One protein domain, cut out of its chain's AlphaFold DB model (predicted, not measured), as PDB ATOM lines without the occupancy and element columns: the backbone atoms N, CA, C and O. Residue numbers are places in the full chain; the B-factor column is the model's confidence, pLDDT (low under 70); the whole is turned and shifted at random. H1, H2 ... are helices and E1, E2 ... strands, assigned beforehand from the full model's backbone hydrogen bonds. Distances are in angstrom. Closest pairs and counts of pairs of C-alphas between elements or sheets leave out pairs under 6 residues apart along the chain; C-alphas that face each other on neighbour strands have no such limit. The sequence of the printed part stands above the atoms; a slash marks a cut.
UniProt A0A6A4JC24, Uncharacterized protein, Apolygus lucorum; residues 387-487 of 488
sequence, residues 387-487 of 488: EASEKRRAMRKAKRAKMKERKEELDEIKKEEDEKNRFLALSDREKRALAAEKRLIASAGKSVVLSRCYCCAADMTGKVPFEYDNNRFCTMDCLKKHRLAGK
ATOM      1  N   GLU A 387     117.733  16.689 143.244       82.06
ATOM      2  CA  GLU A 387     118.925  17.523 143.066       82.06
ATOM      3  C   GLU A 387     120.110  16.722 142.484       82.06
ATOM      4  O   GLU A 387     120.814  17.171 141.572       82.06
ATOM      5  N   ALA A 388     120.326  15.484 142.944       81.81
ATOM      6  CA  ALA A 388     121.370  14.615 142.401       81.81
ATOM      7  C   ALA A 388     121.114  14.239 140.928       81.81
ATOM      8  O   ALA A 388     122.054  14.157 140.122       81.81
ATOM      9  N   SER A 389     119.850  14.006 140.560       79.50
ATOM     10  CA  SER A 389     119.453  13.701 139.184       79.50
ATOM     11  C   SER A 389     119.669  14.903 138.253       79.50
ATOM     12  O   SER A 389     120.217  14.745 137.151       79.50
ATOM     13  N   GLU A 390     119.362  16.109 138.732       87.62
ATOM     14  CA  GLU A 390     119.559  17.367 138.019       87.62
ATOM     15  C   GLU A 390     121.039  17.691 137.850       87.62
ATOM     16  O   GLU A 390     121.487  17.908 136.720       87.62
ATOM     17  N   LYS A 391     121.843  17.594 138.919       87.25
ATOM     18  CA  LYS A 391     123.311  17.734 138.857       87.25
ATOM     19  C   LYS A 391     123.916  16.772 137.834       87.25
ATOM     20  O   LYS A 391     124.769  17.156 137.026       87.25
ATOM     21  N   ARG A 392     123.444  15.520 137.788       86.44
ATOM     22  CA  ARG A 392     123.904  14.524 136.804       86.44
ATOM     23  C   ARG A 392     123.480  14.879 135.375       86.44
ATOM     24  O   ARG A 392     124.270  14.679 134.443       86.44
ATOM     25  N   ARG A 393     122.264  15.396 135.171       91.31
ATOM     26  CA  ARG A 393     121.773  15.863 133.862       91.31
ATOM     27  C   ARG A 393     122.552  17.091 133.386       91.31
ATOM     28  O   ARG A 393     123.000  17.100 132.237       91.31
ATOM     29  N   ALA A 394     122.787  18.063 134.264       90.75
ATOM     30  CA  ALA A 394     123.578  19.262 134.003       90.75
ATOM     31  C   ALA A 394     125.024  18.908 133.623       90.75
ATOM     32  O   ALA A 394     125.500  19.325 132.567       90.75
ATOM     33  N   MET A 395     125.684  18.027 134.387       88.06
ATOM     34  CA  MET A 395     127.038  17.552 134.076       88.06
ATOM     35  C   MET A 395     127.105  16.856 132.704       88.06
ATOM     36  O   MET A 395     128.036  17.082 131.926       88.06
ATOM     37  N   ARG A 396     126.113  16.020 132.364       92.00
ATOM     38  CA  ARG A 396     126.034  15.370 131.042       92.00
ATOM     39  C   ARG A 396     125.842  16.384 129.913       92.00
ATOM     40  O   ARG A 396     126.473  16.225 128.867       92.00
ATOM     41  N   LYS A 397     125.008  17.411 130.111       95.06
ATOM     42  CA  LYS A 397     124.785  18.490 129.135       95.06
ATOM     43  C   LYS A 397     126.058  19.317 128.928       95.06
ATOM     44  O   LYS A 397     126.479  19.474 127.786       95.06
ATOM     45  N   ALA A 398     126.730  19.720 130.008       93.38
ATOM     46  CA  ALA A 398     127.999  20.450 129.960       93.38
ATOM     47  C   ALA A 398     129.104  19.652 129.247       93.38
ATOM     48  O   ALA A 398     129.798  20.173 128.377       93.38
ATOM     49  N   LYS A 399     129.224  18.346 129.534       92.75
ATOM     50  CA  LYS A 399     130.196  17.478 128.852       92.75
ATOM     51  C   LYS A 399     129.919  17.357 127.350       92.75
ATOM     52  O   LYS A 399     130.862  17.338 126.564       92.75
ATOM     53  N   ARG A 400     128.647  17.258 126.943       94.69
ATOM     54  CA  ARG A 400     128.257  17.214 125.523       94.69
ATOM     55  C   ARG A 400     128.553  18.537 124.816       94.69
ATOM     56  O   ARG A 400     129.092  18.489 123.719       94.69
ATOM     57  N   ALA A 401     128.264  19.673 125.453       94.19
ATOM     58  CA  ALA A 401     128.581  20.996 124.916       94.19
ATOM     59  C   ALA A 401     130.092  21.161 124.690       94.19
ATOM     60  O   ALA A 401     130.507  21.405 123.565       94.19
ATOM     61  N   LYS A 402     130.917  20.859 125.703       94.56
ATOM     62  CA  LYS A 402     132.384  20.940 125.595       94.56
ATOM     63  C   LYS A 402     132.975  20.002 124.534       94.56
ATOM     64  O   LYS A 402     133.964  20.330 123.891       94.56
ATOM     65  N   MET A 403     132.400  18.808 124.348       91.62
ATOM     66  CA  MET A 403     132.833  17.907 123.267       91.62
ATOM     67  C   MET A 403     132.412  18.403 121.881       91.62
ATOM     68  O   MET A 403     133.138  18.150 120.926       91.62
ATOM     69  N   LYS A 404     131.257  19.069 121.768       96.19
ATOM     70  CA  LYS A 404     130.781  19.656 120.513       96.19
ATOM     71  C   LYS A 404     131.656  20.842 120.104       96.19
ATOM     72  O   LYS A 404     132.175  20.817 119.000       96.19
ATOM     73  N   GLU A 405     131.913  21.766 121.024       94.88
ATOM     74  CA  GLU A 405     132.799  22.922 120.821       94.88
ATOM     75  C   GLU A 405     134.209  22.486 120.401       94.88
ATOM     76  O   GLU A 405     134.711  22.903 119.366       94.88
ATOM     77  N   ARG A 406     134.809  21.525 121.121       94.06
ATOM     78  CA  ARG A 406     136.122  20.977 120.748       94.06
ATOM     79  C   ARG A 406     136.123  20.309 119.369       94.06
ATOM     80  O   ARG A 406     137.150  20.285 118.701       94.06
ATOM     81  N   LYS A 407     135.012  19.689 118.964       94.94
ATOM     82  CA  LYS A 407     134.901  19.087 117.631       94.94
ATOM     83  C   LYS A 407     134.816  20.173 116.557       94.94
ATOM     84  O   LYS A 407     135.491  20.041 115.547       94.94
ATOM     85  N   GLU A 408     134.028  21.215 116.792       96.25
ATOM     86  CA  GLU A 408     133.895  22.360 115.886       96.25
ATOM     87  C   GLU A 408     135.242  23.080 115.707       96.25
ATOM     88  O   GLU A 408     135.658  23.280 114.572       96.25
ATOM     89  N   GLU A 409     135.994  23.317 116.788       94.94
ATOM     90  CA  GLU A 409     137.351  23.890 116.742       94.94
ATOM     91  C   GLU A 409     138.327  23.017 115.929       94.94
ATOM     92  O   GLU A 409     139.076  23.509 115.085       94.94
ATOM     93  N   LEU A 410     138.303  21.695 116.131       94.25
ATOM     94  CA  LEU A 410     139.137  20.771 115.353       94.25
ATOM     95  C   LEU A 410     138.740  20.731 113.872       94.25
ATOM     96  O   LEU A 410     139.615  20.629 113.011       94.25
ATOM     97  N   ASP A 411     137.443  20.797 113.571       94.88
ATOM     98  CA  ASP A 411     136.939  20.834 112.200       94.88
ATOM     99  C   ASP A 411     137.326  22.161 111.507       94.88
ATOM    100  O   ASP A 411     137.613  22.157 110.311       94.88
ATOM    101  N   GLU A 412     137.392  23.281 112.234       93.31
ATOM    102  CA  GLU A 412     137.886  24.574 111.730       93.31
ATOM    103  C   GLU A 412     139.392  24.562 111.451       93.31
ATOM    104  O   GLU A 412     139.804  24.912 110.342       93.31
ATOM    105  N   ILE A 413     140.206  24.074 112.394       91.19
ATOM    106  CA  ILE A 413     141.658  23.919 112.200       91.19
ATOM    107  C   ILE A 413     141.935  23.031 110.984       91.19
ATOM    108  O   ILE A 413     142.754  23.370 110.128       91.19
ATOM    109  N   LYS A 414     141.206  21.916 110.858       93.00
ATOM    110  CA  LYS A 414     141.359  20.999 109.729       93.00
ATOM    111  C   LYS A 414     140.994  21.654 108.396       93.00
ATOM    112  O   LYS A 414     141.714  21.465 107.420       93.00
ATOM    113  N   LYS A 415     139.915  22.445 108.336       91.94
ATOM    114  CA  LYS A 415     139.559  23.208 107.127       91.94
ATOM    115  C   LYS A 415     140.666  24.190 106.741       91.94
ATOM    116  O   LYS A 415     141.014  24.268 105.566       91.94
ATOM    117  N   GLU A 416     141.249  24.902 107.705       90.44
ATOM    118  CA  GLU A 416     142.355  25.828 107.438       90.44
ATOM    119  C   GLU A 416     143.604  25.089 106.915       90.44
ATOM    120  O   GLU A 416     144.249  25.544 105.967       90.44
ATOM    121  N   GLU A 417     143.937  23.932 107.493       90.31
ATOM    122  CA  GLU A 417     145.031  23.069 107.029       90.31
ATOM    123  C   GLU A 417     144.782  22.514 105.618       90.31
ATOM    124  O   GLU A 417     145.671  22.587 104.765       90.31
ATOM    125  N   ASP A 418     143.576  22.020 105.333       92.00
ATOM    126  CA  ASP A 418     143.188  21.515 104.013       92.00
ATOM    127  C   ASP A 418     143.259  22.628 102.953       92.00
ATOM    128  O   ASP A 418     143.756  22.418 101.843       92.00
ATOM    129  N   GLU A 419     142.851  23.853 103.294       90.50
ATOM    130  CA  GLU A 419     142.983  25.012 102.414       90.50
ATOM    131  C   GLU A 419     144.441  25.448 102.192       90.50
ATOM    132  O   GLU A 419     144.793  25.863 101.079       90.50
ATOM    133  N   LYS A 420     145.298  25.362 103.219       90.12
ATOM    134  CA  LYS A 420     146.749  25.586 103.084       90.12
ATOM    135  C   LYS A 420     147.361  24.550 102.148       90.12
ATOM    136  O   LYS A 420     148.065  24.925 101.211       90.12
ATOM    137  N   ASN A 421     147.038  23.274 102.341       90.19
ATOM    138  CA  ASN A 421     147.522  22.178 101.502       90.19
ATOM    139  C   ASN A 421     147.047  22.325 100.054       90.19
ATOM    140  O   ASN A 421     147.852  22.201  99.131       90.19
ATOM    141  N   ARG A 422     145.773  22.684  99.844       91.56
ATOM    142  CA  ARG A 422     145.228  22.969  98.512       91.56
ATOM    143  C   ARG A 422     145.972  24.114  97.830       91.56
ATOM    144  O   ARG A 422     146.280  24.005  96.650       91.56
ATOM    145  N   PHE A 423     146.293  25.186  98.556       90.88
ATOM    146  CA  PHE A 423     147.076  26.296  98.004       90.88
ATOM    147  C   PHE A 423     148.514  25.882  97.670       90.88
ATOM    148  O   PHE A 423     149.029  26.264  96.624       90.88
ATOM    149  N   LEU A 424     149.169  25.095  98.529       88.88
ATOM    150  CA  LEU A 424     150.535  24.621  98.289       88.88
ATOM    151  C   LEU A 424     150.627  23.668  97.092       88.88
ATOM    152  O   LEU A 424     151.634  23.720  96.386       88.88
ATOM    153  N   ALA A 425     149.588  22.865  96.844       90.38
ATOM    154  CA  ALA A 425     149.512  21.920  95.730       90.38
ATOM    155  C   ALA A 425     149.358  22.582  94.348       90.38
ATOM    156  O   ALA A 425     149.604  21.930  93.337       90.38
ATOM    157  N   LEU A 426     148.972  23.861  94.287       91.19
ATOM    158  CA  LEU A 426     148.891  24.605  93.029       91.19
ATOM    159  C   LEU A 426     150.279  24.839  92.423       91.19
ATOM    160  O   LEU A 426     151.265  25.060  93.137       91.19
ATOM    161  N   SER A 427     150.339  24.870  91.095       90.62
ATOM    162  CA  SER A 427     151.543  25.254  90.364       90.62
ATOM    163  C   SER A 427     151.900  26.723  90.607       90.62
ATOM    164  O   SER A 427     151.060  27.566  90.933       90.62
ATOM    165  N   ASP A 428     153.168  27.066  90.399       85.94
ATOM    166  CA  ASP A 428     153.661  28.433  90.578       85.94
ATOM    167  C   ASP A 428     152.941  29.451  89.685       85.94
ATOM    168  O   ASP A 428     152.744  30.600  90.087       85.94
ATOM    169  N   ARG A 429     152.505  29.020  88.493       86.19
ATOM    170  CA  ARG A 429     151.702  29.825  87.568       86.19
ATOM    171  C   ARG A 429     150.309  30.105  88.134       86.19
ATOM    172  O   ARG A 429     149.873  31.252  88.118       86.19
ATOM    173  N   GLU A 430     149.639  29.087  88.669       89.06
ATOM    174  CA  GLU A 430     148.303  29.211  89.272       89.06
ATOM    175  C   GLU A 430     148.329  30.055  90.550       89.06
ATOM    176  O   GLU A 430     147.466  30.908  90.747       89.06
ATOM    177  N   LYS A 431     149.357  29.896  91.393       88.19
ATOM    178  CA  LYS A 431     149.546  30.725  92.595       88.19
ATOM    179  C   LYS A 431     149.678  32.211  92.252       88.19
ATOM    180  O   LYS A 431     149.085  33.049  92.933       88.19
ATOM    181  N   ARG A 432     150.431  32.545  91.196       83.19
ATOM    182  CA  ARG A 432     150.578  33.931  90.714       83.19
ATOM    183  C   ARG A 432     149.287  34.467  90.099       83.19
ATOM    184  O   ARG A 432     148.936  35.610  90.377       83.19
ATOM    185  N   ALA A 433     148.562  33.649  89.332       85.69
ATOM    186  CA  ALA A 433     147.260  34.018  88.777       85.69
ATOM    187  C   ALA A 433     146.240  34.335  89.886       85.69
ATOM    188  O   ALA A 433     145.671  35.423  89.894       85.69
ATOM    189  N   LEU A 434     146.113  33.470  90.899       84.69
ATOM    190  CA  LEU A 434     145.239  33.707  92.056       84.69
ATOM    191  C   LEU A 434     145.632  34.955  92.854       84.69
ATOM    192  O   LEU A 434     144.772  35.663  93.376       84.69
ATOM    193  N   ALA A 435     146.931  35.239  92.984       82.69
ATOM    194  CA  ALA A 435     147.398  36.459  93.635       82.69
ATOM    195  C   ALA A 435     147.045  37.717  92.821       82.69
ATOM    196  O   ALA A 435     146.691  38.736  93.414       82.69
ATOM    197  N   ALA A 436     147.109  37.647  91.488       82.62
ATOM    198  CA  ALA A 436     146.712  38.733  90.594       82.62
ATOM    199  C   ALA A 436     145.194  38.974  90.625       82.62
ATOM    200  O   ALA A 436     144.772  40.111  90.829       82.62
ATOM    201  N   GLU A 437     144.376  37.918  90.543       84.12
ATOM    202  CA  GLU A 437     142.913  37.997  90.691       84.12
ATOM    203  C   GLU A 437     142.522  38.645  92.024       84.12
ATOM    204  O   GLU A 437     141.717  39.574  92.070       84.12
ATOM    205  N   LYS A 438     143.168  38.234  93.121       80.75
ATOM    206  CA  LYS A 438     142.961  38.818  94.453       80.75
ATOM    207  C   LYS A 438     143.349  40.296  94.542       80.75
ATOM    208  O   LYS A 438     142.679  41.047  95.248       80.75
ATOM    209  N   ARG A 439     144.411  40.728  93.851       77.50
ATOM    210  CA  ARG A 439     144.817  42.146  93.787       77.50
ATOM    211  C   ARG A 439     143.788  42.982  93.019       77.50
ATOM    212  O   ARG A 439     143.450  44.068  93.478       77.50
ATOM    213  N   LEU A 440     143.246  42.453  91.921       78.88
ATOM    214  CA  LEU A 440     142.183  43.110  91.152       78.88
ATOM    215  C   LEU A 440     140.894  43.253  91.976       78.88
ATOM    216  O   LEU A 440     140.296  44.329  92.006       78.88
ATOM    217  N   ILE A 441     140.515  42.211  92.723       77.50
ATOM    218  CA  ILE A 441     139.359  42.246  93.633       77.50
ATOM    219  C   ILE A 441     139.569  43.273  94.757       77.50
ATOM    220  O   ILE A 441     138.663  44.054  95.043       77.50
ATOM    221  N   ALA A 442     140.769  43.330  95.349       73.69
ATOM    222  CA  ALA A 442     141.101  44.317  96.378       73.69
ATOM    223  C   ALA A 442     141.028  45.763  95.846       73.69
ATOM    224  O   ALA A 442     140.522  46.644  96.539       73.69
ATOM    225  N   SER A 443     141.476  46.011  94.607       72.50
ATOM    226  CA  SER A 443     141.369  47.332  93.967       72.50
ATOM    227  C   SER A 443     139.934  47.733  93.604       72.50
ATOM    228  O   SER A 443     139.646  48.919  93.490       72.50
ATOM    229  N   ALA A 444     139.019  46.765  93.484       78.94
ATOM    230  CA  ALA A 444     137.600  46.995  93.211       78.94
ATOM    231  C   ALA A 444     136.768  47.316  94.476       78.94
ATOM    232  O   ALA A 444     135.538  47.355  94.414       78.94
ATOM    233  N   GLY A 445     137.414  47.542  95.629       60.97
ATOM    234  CA  GLY A 445     136.787  48.117  96.825       60.97
ATOM    235  C   GLY A 445     135.887  47.179  97.639       60.97
ATOM    236  O   GLY A 445     135.109  47.655  98.463       60.97
ATOM    237  N   LYS A 446     135.969  45.855  97.449       53.66
ATOM    238  CA  LYS A 446     135.183  44.877  98.226       53.66
ATOM    239  C   LYS A 446     136.079  43.998  99.107       53.66
ATOM    240  O   LYS A 446     136.766  43.122  98.602       53.66
ATOM    241  N   SER A 447     135.962  44.234 100.419       58.41
ATOM    242  CA  SER A 447     136.455  43.453 101.569       58.41
ATOM    243  C   SER A 447     137.969  43.184 101.685       58.41
ATOM    244  O   SER A 447     138.749  43.294 100.743       58.41
ATOM    245  N   VAL A 448     138.394  42.860 102.913       63.88
ATOM    246  CA  VAL A 448     139.773  42.476 103.243       63.88
ATOM    247  C   VAL A 448     140.082  41.131 102.578       63.88
ATOM    248  O   VAL A 448     139.579  40.086 102.987       63.88
ATOM    249  N   VAL A 449     140.906  41.152 101.530       73.88
ATOM    250  CA  VAL A 449     141.242  39.950 100.757       73.88
ATOM    251  C   VAL A 449     142.308  39.123 101.476       73.88
ATOM    252  O   VAL A 449     143.428  39.592 101.685       73.88
ATOM    253  N   LEU A 450     141.982  37.859 101.783       77.62
ATOM    254  CA  LEU A 450     142.898  36.906 102.418       77.62
ATOM    255  C   LEU A 450     144.187  36.732 101.592       77.62
ATOM    256  O   LEU A 450     144.162  36.150 100.494       77.62
ATOM    257  N   SER A 451     145.320  37.196 102.125       84.25
ATOM    258  CA  SER A 451     146.633  37.119 101.472       84.25
ATOM    259  C   SER A 451     147.465  35.976 102.048       84.25
ATOM    260  O   SER A 451     147.797  35.993 103.224       84.25
ATOM    261  N   ARG A 452     147.839  34.985 101.229       89.62
ATOM    262  CA  ARG A 452     148.626  33.821 101.676       89.62
ATOM    263  C   ARG A 452     150.087  33.908 101.259       89.62
ATOM    264  O   ARG A 452     150.401  34.390 100.171       89.62
ATOM    265  N   CYS A 453     150.977  33.413 102.115       91.31
ATOM    266  CA  CYS A 453     152.394  33.293 101.800       91.31
ATOM    267  C   CYS A 453     152.620  32.318 100.644       91.31
ATOM    268  O   CYS A 453     152.138  31.188 100.676       91.31
ATOM    269  N   TYR A 454     153.445  32.718  99.678       90.00
ATOM    270  CA  TYR A 454     153.797  31.890  98.529       90.00
ATOM    271  C   TYR A 454     154.437  30.542  98.907       90.00
ATOM    272  O   TYR A 454     154.179  29.530  98.265       90.00
ATOM    273  N   CYS A 455     155.253  30.517  99.966       87.94
ATOM    274  CA  CYS A 455     156.028  29.337 100.360       87.94
ATOM    275  C   CYS A 455     155.308  28.429 101.372       87.94
ATOM    276  O   CYS A 455     155.420  27.214 101.266       87.94
ATOM    277  N   CYS A 456     154.590  28.985 102.354       89.69
ATOM    278  CA  CYS A 456     153.985  28.202 103.445       89.69
ATOM    279  C   CYS A 456     152.459  28.325 103.554       89.69
ATOM    280  O   CYS A 456     151.880  27.779 104.487       89.69
ATOM    281  N   ALA A 457     151.811  29.064 102.648       91.38
ATOM    282  CA  ALA A 457     150.364  29.303 102.633       91.38
ATOM    283  C   ALA A 457     149.768  29.957 103.897       91.38
ATOM    284  O   ALA A 457     148.551  30.114 103.975       91.38
ATOM    285  N   ALA A 458     150.594  30.367 104.865       89.44
ATOM    286  CA  ALA A 458     150.142  31.071 106.060       89.44
ATOM    287  C   ALA A 458     149.447  32.389 105.699       89.44
ATOM    288  O   ALA A 458     149.836  33.049 104.729       89.44
ATOM    289  N   ASP A 459     148.449  32.770 106.495       88.19
ATOM    290  CA  ASP A 459     147.769  34.047 106.336       88.19
ATOM    291  C   ASP A 459     148.700  35.222 106.690       88.19
ATOM    292  O   ASP A 459     149.382  35.244 107.719       88.19
ATOM    293  N   MET A 460     148.750  36.190 105.784       85.69
ATOM    294  CA  MET A 460     149.521  37.431 105.853       85.69
ATOM    295  C   MET A 460     148.611  38.658 105.790       85.69
ATOM    296  O   MET A 460     149.098  39.778 105.631       85.69
ATOM    297  N   THR A 461     147.297  38.466 105.868       84.06
ATOM    298  CA  THR A 461     146.325  39.557 105.874       84.06
ATOM    299  C   THR A 461     146.658  40.545 106.995       84.06
ATOM    300  O   THR A 461     146.903  40.152 108.133       84.06
ATOM    301  N   GLY A 462     146.757  41.834 106.656       75.50
ATOM    302  CA  GLY A 462     147.131  42.898 107.598       75.50
ATOM    303  C   GLY A 462     148.622  42.993 107.964       75.50
ATOM    304  O   GLY A 462     148.989  43.888 108.719       75.50
ATOM    305  N   LYS A 463     149.500  42.129 107.433       79.88
ATOM    306  CA  LYS A 463     150.961  42.202 107.640       79.88
ATOM    307  C   LYS A 463     151.662  42.757 106.400       79.88
ATOM    308  O   LYS A 463     151.206  42.523 105.282       79.88
ATOM    309  N   VAL A 464     152.794  43.447 106.582       83.56
ATOM    310  CA  VAL A 464     153.682  43.865 105.478       83.56
ATOM    311  C   VAL A 464     154.534  42.658 105.061       83.56
ATOM    312  O   VAL A 464     155.365  42.214 105.852       83.56
ATOM    313  N   PRO A 465     154.329  42.069 103.869       86.25
ATOM    314  CA  PRO A 465     155.076  40.895 103.445       86.25
ATOM    315  C   PRO A 465     156.368  41.279 102.726       86.25
ATOM    316  O   PRO A 465     156.472  42.346 102.125       86.25
ATOM    317  N   PHE A 466     157.321  40.353 102.714       86.12
ATOM    318  CA  PHE A 466     158.523  40.468 101.894       86.12
ATOM    319  C   PHE A 466     158.191  40.120 100.442       86.12
ATOM    320  O   PHE A 466     157.481  39.144 100.196       86.12
ATOM    321  N   GLU A 467     158.711  40.885  99.487       84.81
ATOM    322  CA  GLU A 467     158.456  40.682  98.058       84.81
ATOM    323  C   GLU A 467     159.758  40.406  97.298       84.81
ATOM    324  O   GLU A 467     160.790  41.023  97.559       84.81
ATOM    325  N   TYR A 468     159.716  39.430  96.392       83.25
ATOM    326  CA  TYR A 468     160.825  39.057  95.510       83.25
ATOM    327  C   TYR A 468     160.267  38.310  94.296       83.25
ATOM    328  O   TYR A 468     159.427  37.426  94.471       83.25
ATOM    329  N   ASP A 469     160.700  38.665  93.083       79.00
ATOM    330  CA  ASP A 469     160.196  38.110  91.813       79.00
ATOM    331  C   ASP A 469     158.654  38.072  91.722       79.00
ATOM    332  O   ASP A 469     158.058  37.080  91.305       79.00
ATOM    333  N   ASN A 470     157.988  39.153  92.155       79.62
ATOM    334  CA  ASN A 470     156.523  39.295  92.222       79.62
ATOM    335  C   ASN A 470     155.795  38.286  93.142       79.62
ATOM    336  O   ASN A 470     154.563  38.199  93.118       79.62
ATOM    337  N   ASN A 471     156.525  37.549  93.988       85.56
ATOM    338  CA  ASN A 471     155.978  36.642  94.998       85.56
ATOM    339  C   ASN A 471     156.054  37.271  96.401       85.56
ATOM    340  O   ASN A 471     157.030  37.939  96.737       85.56
ATOM    341  N   ARG A 472     155.037  37.024  97.243       87.25
ATOM    342  CA  ARG A 472     154.932  37.572  98.613       87.25
ATOM    343  C   ARG A 472     155.188  36.503  99.681       87.25
ATOM    344  O   ARG A 472     154.623  35.407  99.629       87.25
ATOM    345  N   PHE A 473     155.983  36.841 100.693       89.31
ATOM    346  CA  PHE A 473     156.438  35.931 101.745       89.31
ATOM    347  C   PHE A 473     156.154  36.477 103.147       89.31
ATOM    348  O   PHE A 473     156.300  37.672 103.396       89.31
ATOM    349  N   CYS A 474     155.779  35.593 104.080       89.50
ATOM    350  CA  CYS A 474     155.425  35.990 105.447       89.50
ATOM    351  C   CYS A 474     156.649  36.269 106.323       89.50
ATOM    352  O   CYS A 474     156.558  37.024 107.283       89.50
ATOM    353  N   THR A 475     157.784  35.639 106.013       90.94
ATOM    354  CA  THR A 475     159.024  35.708 106.791       90.94
ATOM    355  C   THR A 475     160.239  35.676 105.869       90.94
ATOM    356  O   THR A 475     160.178  35.166 104.743       90.94
ATOM    357  N   MET A 476     161.376  36.159 106.378       86.12
ATOM    358  CA  MET A 476     162.664  36.082 105.683       86.12
ATOM    359  C   MET A 476     163.097  34.640 105.397       86.12
ATOM    360  O   MET A 476     163.768  34.393 104.398       86.12
ATOM    361  N   ASP A 477     162.684  33.673 106.215       90.69
ATOM    362  CA  ASP A 477     162.997  32.260 105.987       90.69
ATOM    363  C   ASP A 477     162.223  31.685 104.801       90.69
ATOM    364  O   ASP A 477     162.793  30.962 103.984       90.69
ATOM    365  N   CYS A 478     160.944  32.044 104.649       89.50
ATOM    366  CA  CYS A 478     160.156  31.694 103.466       89.50
ATOM    367  C   CYS A 478     160.748  32.301 102.187       89.50
ATOM    368  O   CYS A 478     160.834  31.614 101.167       89.50
ATOM    369  N   LEU A 479     161.211  33.553 102.255       87.31
ATOM    370  CA  LEU A 479     161.904  34.209 101.146       87.31
ATOM    371  C   LEU A 479     163.221  33.491 100.793       87.31
ATOM    372  O   LEU A 479     163.468  33.180  99.628       87.31
ATOM    373  N   LYS A 480     164.064  33.187 101.790       88.69
ATOM    374  CA  LYS A 480     165.336  32.468 101.592       88.69
ATOM    375  C   LYS A 480     165.117  31.085 100.976       88.69
ATOM    376  O   LYS A 480     165.814  30.738 100.027       88.69
ATOM    377  N   LYS A 481     164.131  30.320 101.463       89.25
ATOM    378  CA  LYS A 481     163.776  28.996 100.917       89.25
ATOM    379  C   LYS A 481     163.417  29.066  99.435       89.25
ATOM    380  O   LYS A 481     163.926  28.267  98.657       89.25
ATOM    381  N   HIS A 482     162.610  30.048  99.037       87.62
ATOM    382  CA  HIS A 482     162.260  30.258  97.631       87.62
ATOM    383  C   HIS A 482     163.488  30.595  96.770       87.62
ATOM    384  O   HIS A 482     163.701  29.986  95.725       87.62
ATOM    385  N   ARG A 483     164.347  31.512  97.235       85.38
ATOM    386  CA  ARG A 483     165.575  31.896  96.514       85.38
ATOM    387  C   ARG A 483     166.568  30.743  96.359       85.38
ATOM    388  O   ARG A 483     167.304  30.711  95.381       85.38
ATOM    389  N   LEU A 484     166.616  29.825  97.322       86.81
ATOM    390  CA  LEU A 484     167.448  28.623  97.243       86.81
ATOM    391  C   LEU A 484     166.863  27.577  96.284       86.81
ATOM    392  O   LEU A 484     167.626  26.892  95.612       86.81
ATOM    393  N   ALA A 485     165.535  27.470  96.197       81.19
ATOM    394  CA  ALA A 485     164.864  26.548  95.282       81.19
ATOM    395  C   ALA A 485     165.027  26.950  93.805       81.19
ATOM    396  O   ALA A 485     165.220  26.074  92.975       81.19
ATOM    397  N   GLY A 486     165.024  28.250  93.490       71.69
ATOM    398  CA  GLY A 486     165.232  28.762  92.124       71.69
ATOM    399  C   GLY A 486     166.690  28.805  91.642       71.69
ATOM    400  O   GLY A 486     166.952  29.335  90.569       71.69
ATOM    401  N   LYS A 487     167.648  28.314  92.444       67.44
ATOM    402  CA  LYS A 487     169.074  28.184  92.075       67.44
ATOM    403  C   LYS A 487     169.461  26.771  91.607       67.44
ATOM    404  O   LYS A 487     170.641  26.530  91.361       67.44
TER     405      LYS A 487
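Overview. This is residues 387 to 487 of the 488 residues of an uncharacterized protein of Apolygus lucorum (UniProt A0A6A4JC24). One long helix, H1, sticks out as an arm from a small head, with residues 387 to 415 standing free. The head holds the far end of H1, the helix H2 turning off it at a corner, a long loop of residues 444 to 465, and a small hairpin of E1 and E2 with the short helix H3 beside it. The printed part has 101 residues with three named helices and two named strands, in the order H1, H2, E1, E2, H3; the sheet, E1 - E2, is antiparallel and the class is mostly helix. The whole is extended, with a radius of gyration of the C-alphas of 20.8 A and spans of 70 by 35 by 23 A.

Along the chain. H1, residues 387 to 425, begins at C-alpha 387 (118.925, 17.523, 143.066) and is 56.5 A long. H2, residues 428 to 443, is 22.8 A long. E1 is residues 466 to 468 and E2 residues 471 to 473. H3, residues 476 to 485, is 14.3 A long and ends at C-alpha 485 (164.864, 26.548, 95.282).

Arrangement. H1 and H2 are close but not clearly touching, their closest C-alphas, of Phe 423 and Lys 431, being 7.4 A apart. They run opposite ways at a steep tilt of 69 degrees, only just short of about perpendicular. The closest C-alphas of H2 and E2, Arg 432 and Asn 471, are 7.4 A apart. In the hairpin E1 and E2, N 466 and O 473 are within hydrogen-bond range at 2.9 A. The closest C-alphas of E2 and H3, Phe 473 and Leu 479, are 5.8 A apart. H1 and H3 are apart. In H1, H2 and H3 every O i to N i+4 pair is within hydrogen-bond range.

Size, cuts and confidence. The two C-alphas farthest apart, of Glu 387 and Lys 487, are 72.3 A apart. The printed part has no cut. The link from H2 to E1 is long, with 22 residues. The pLDDT is under 70 at residues 445 to 448 and 487.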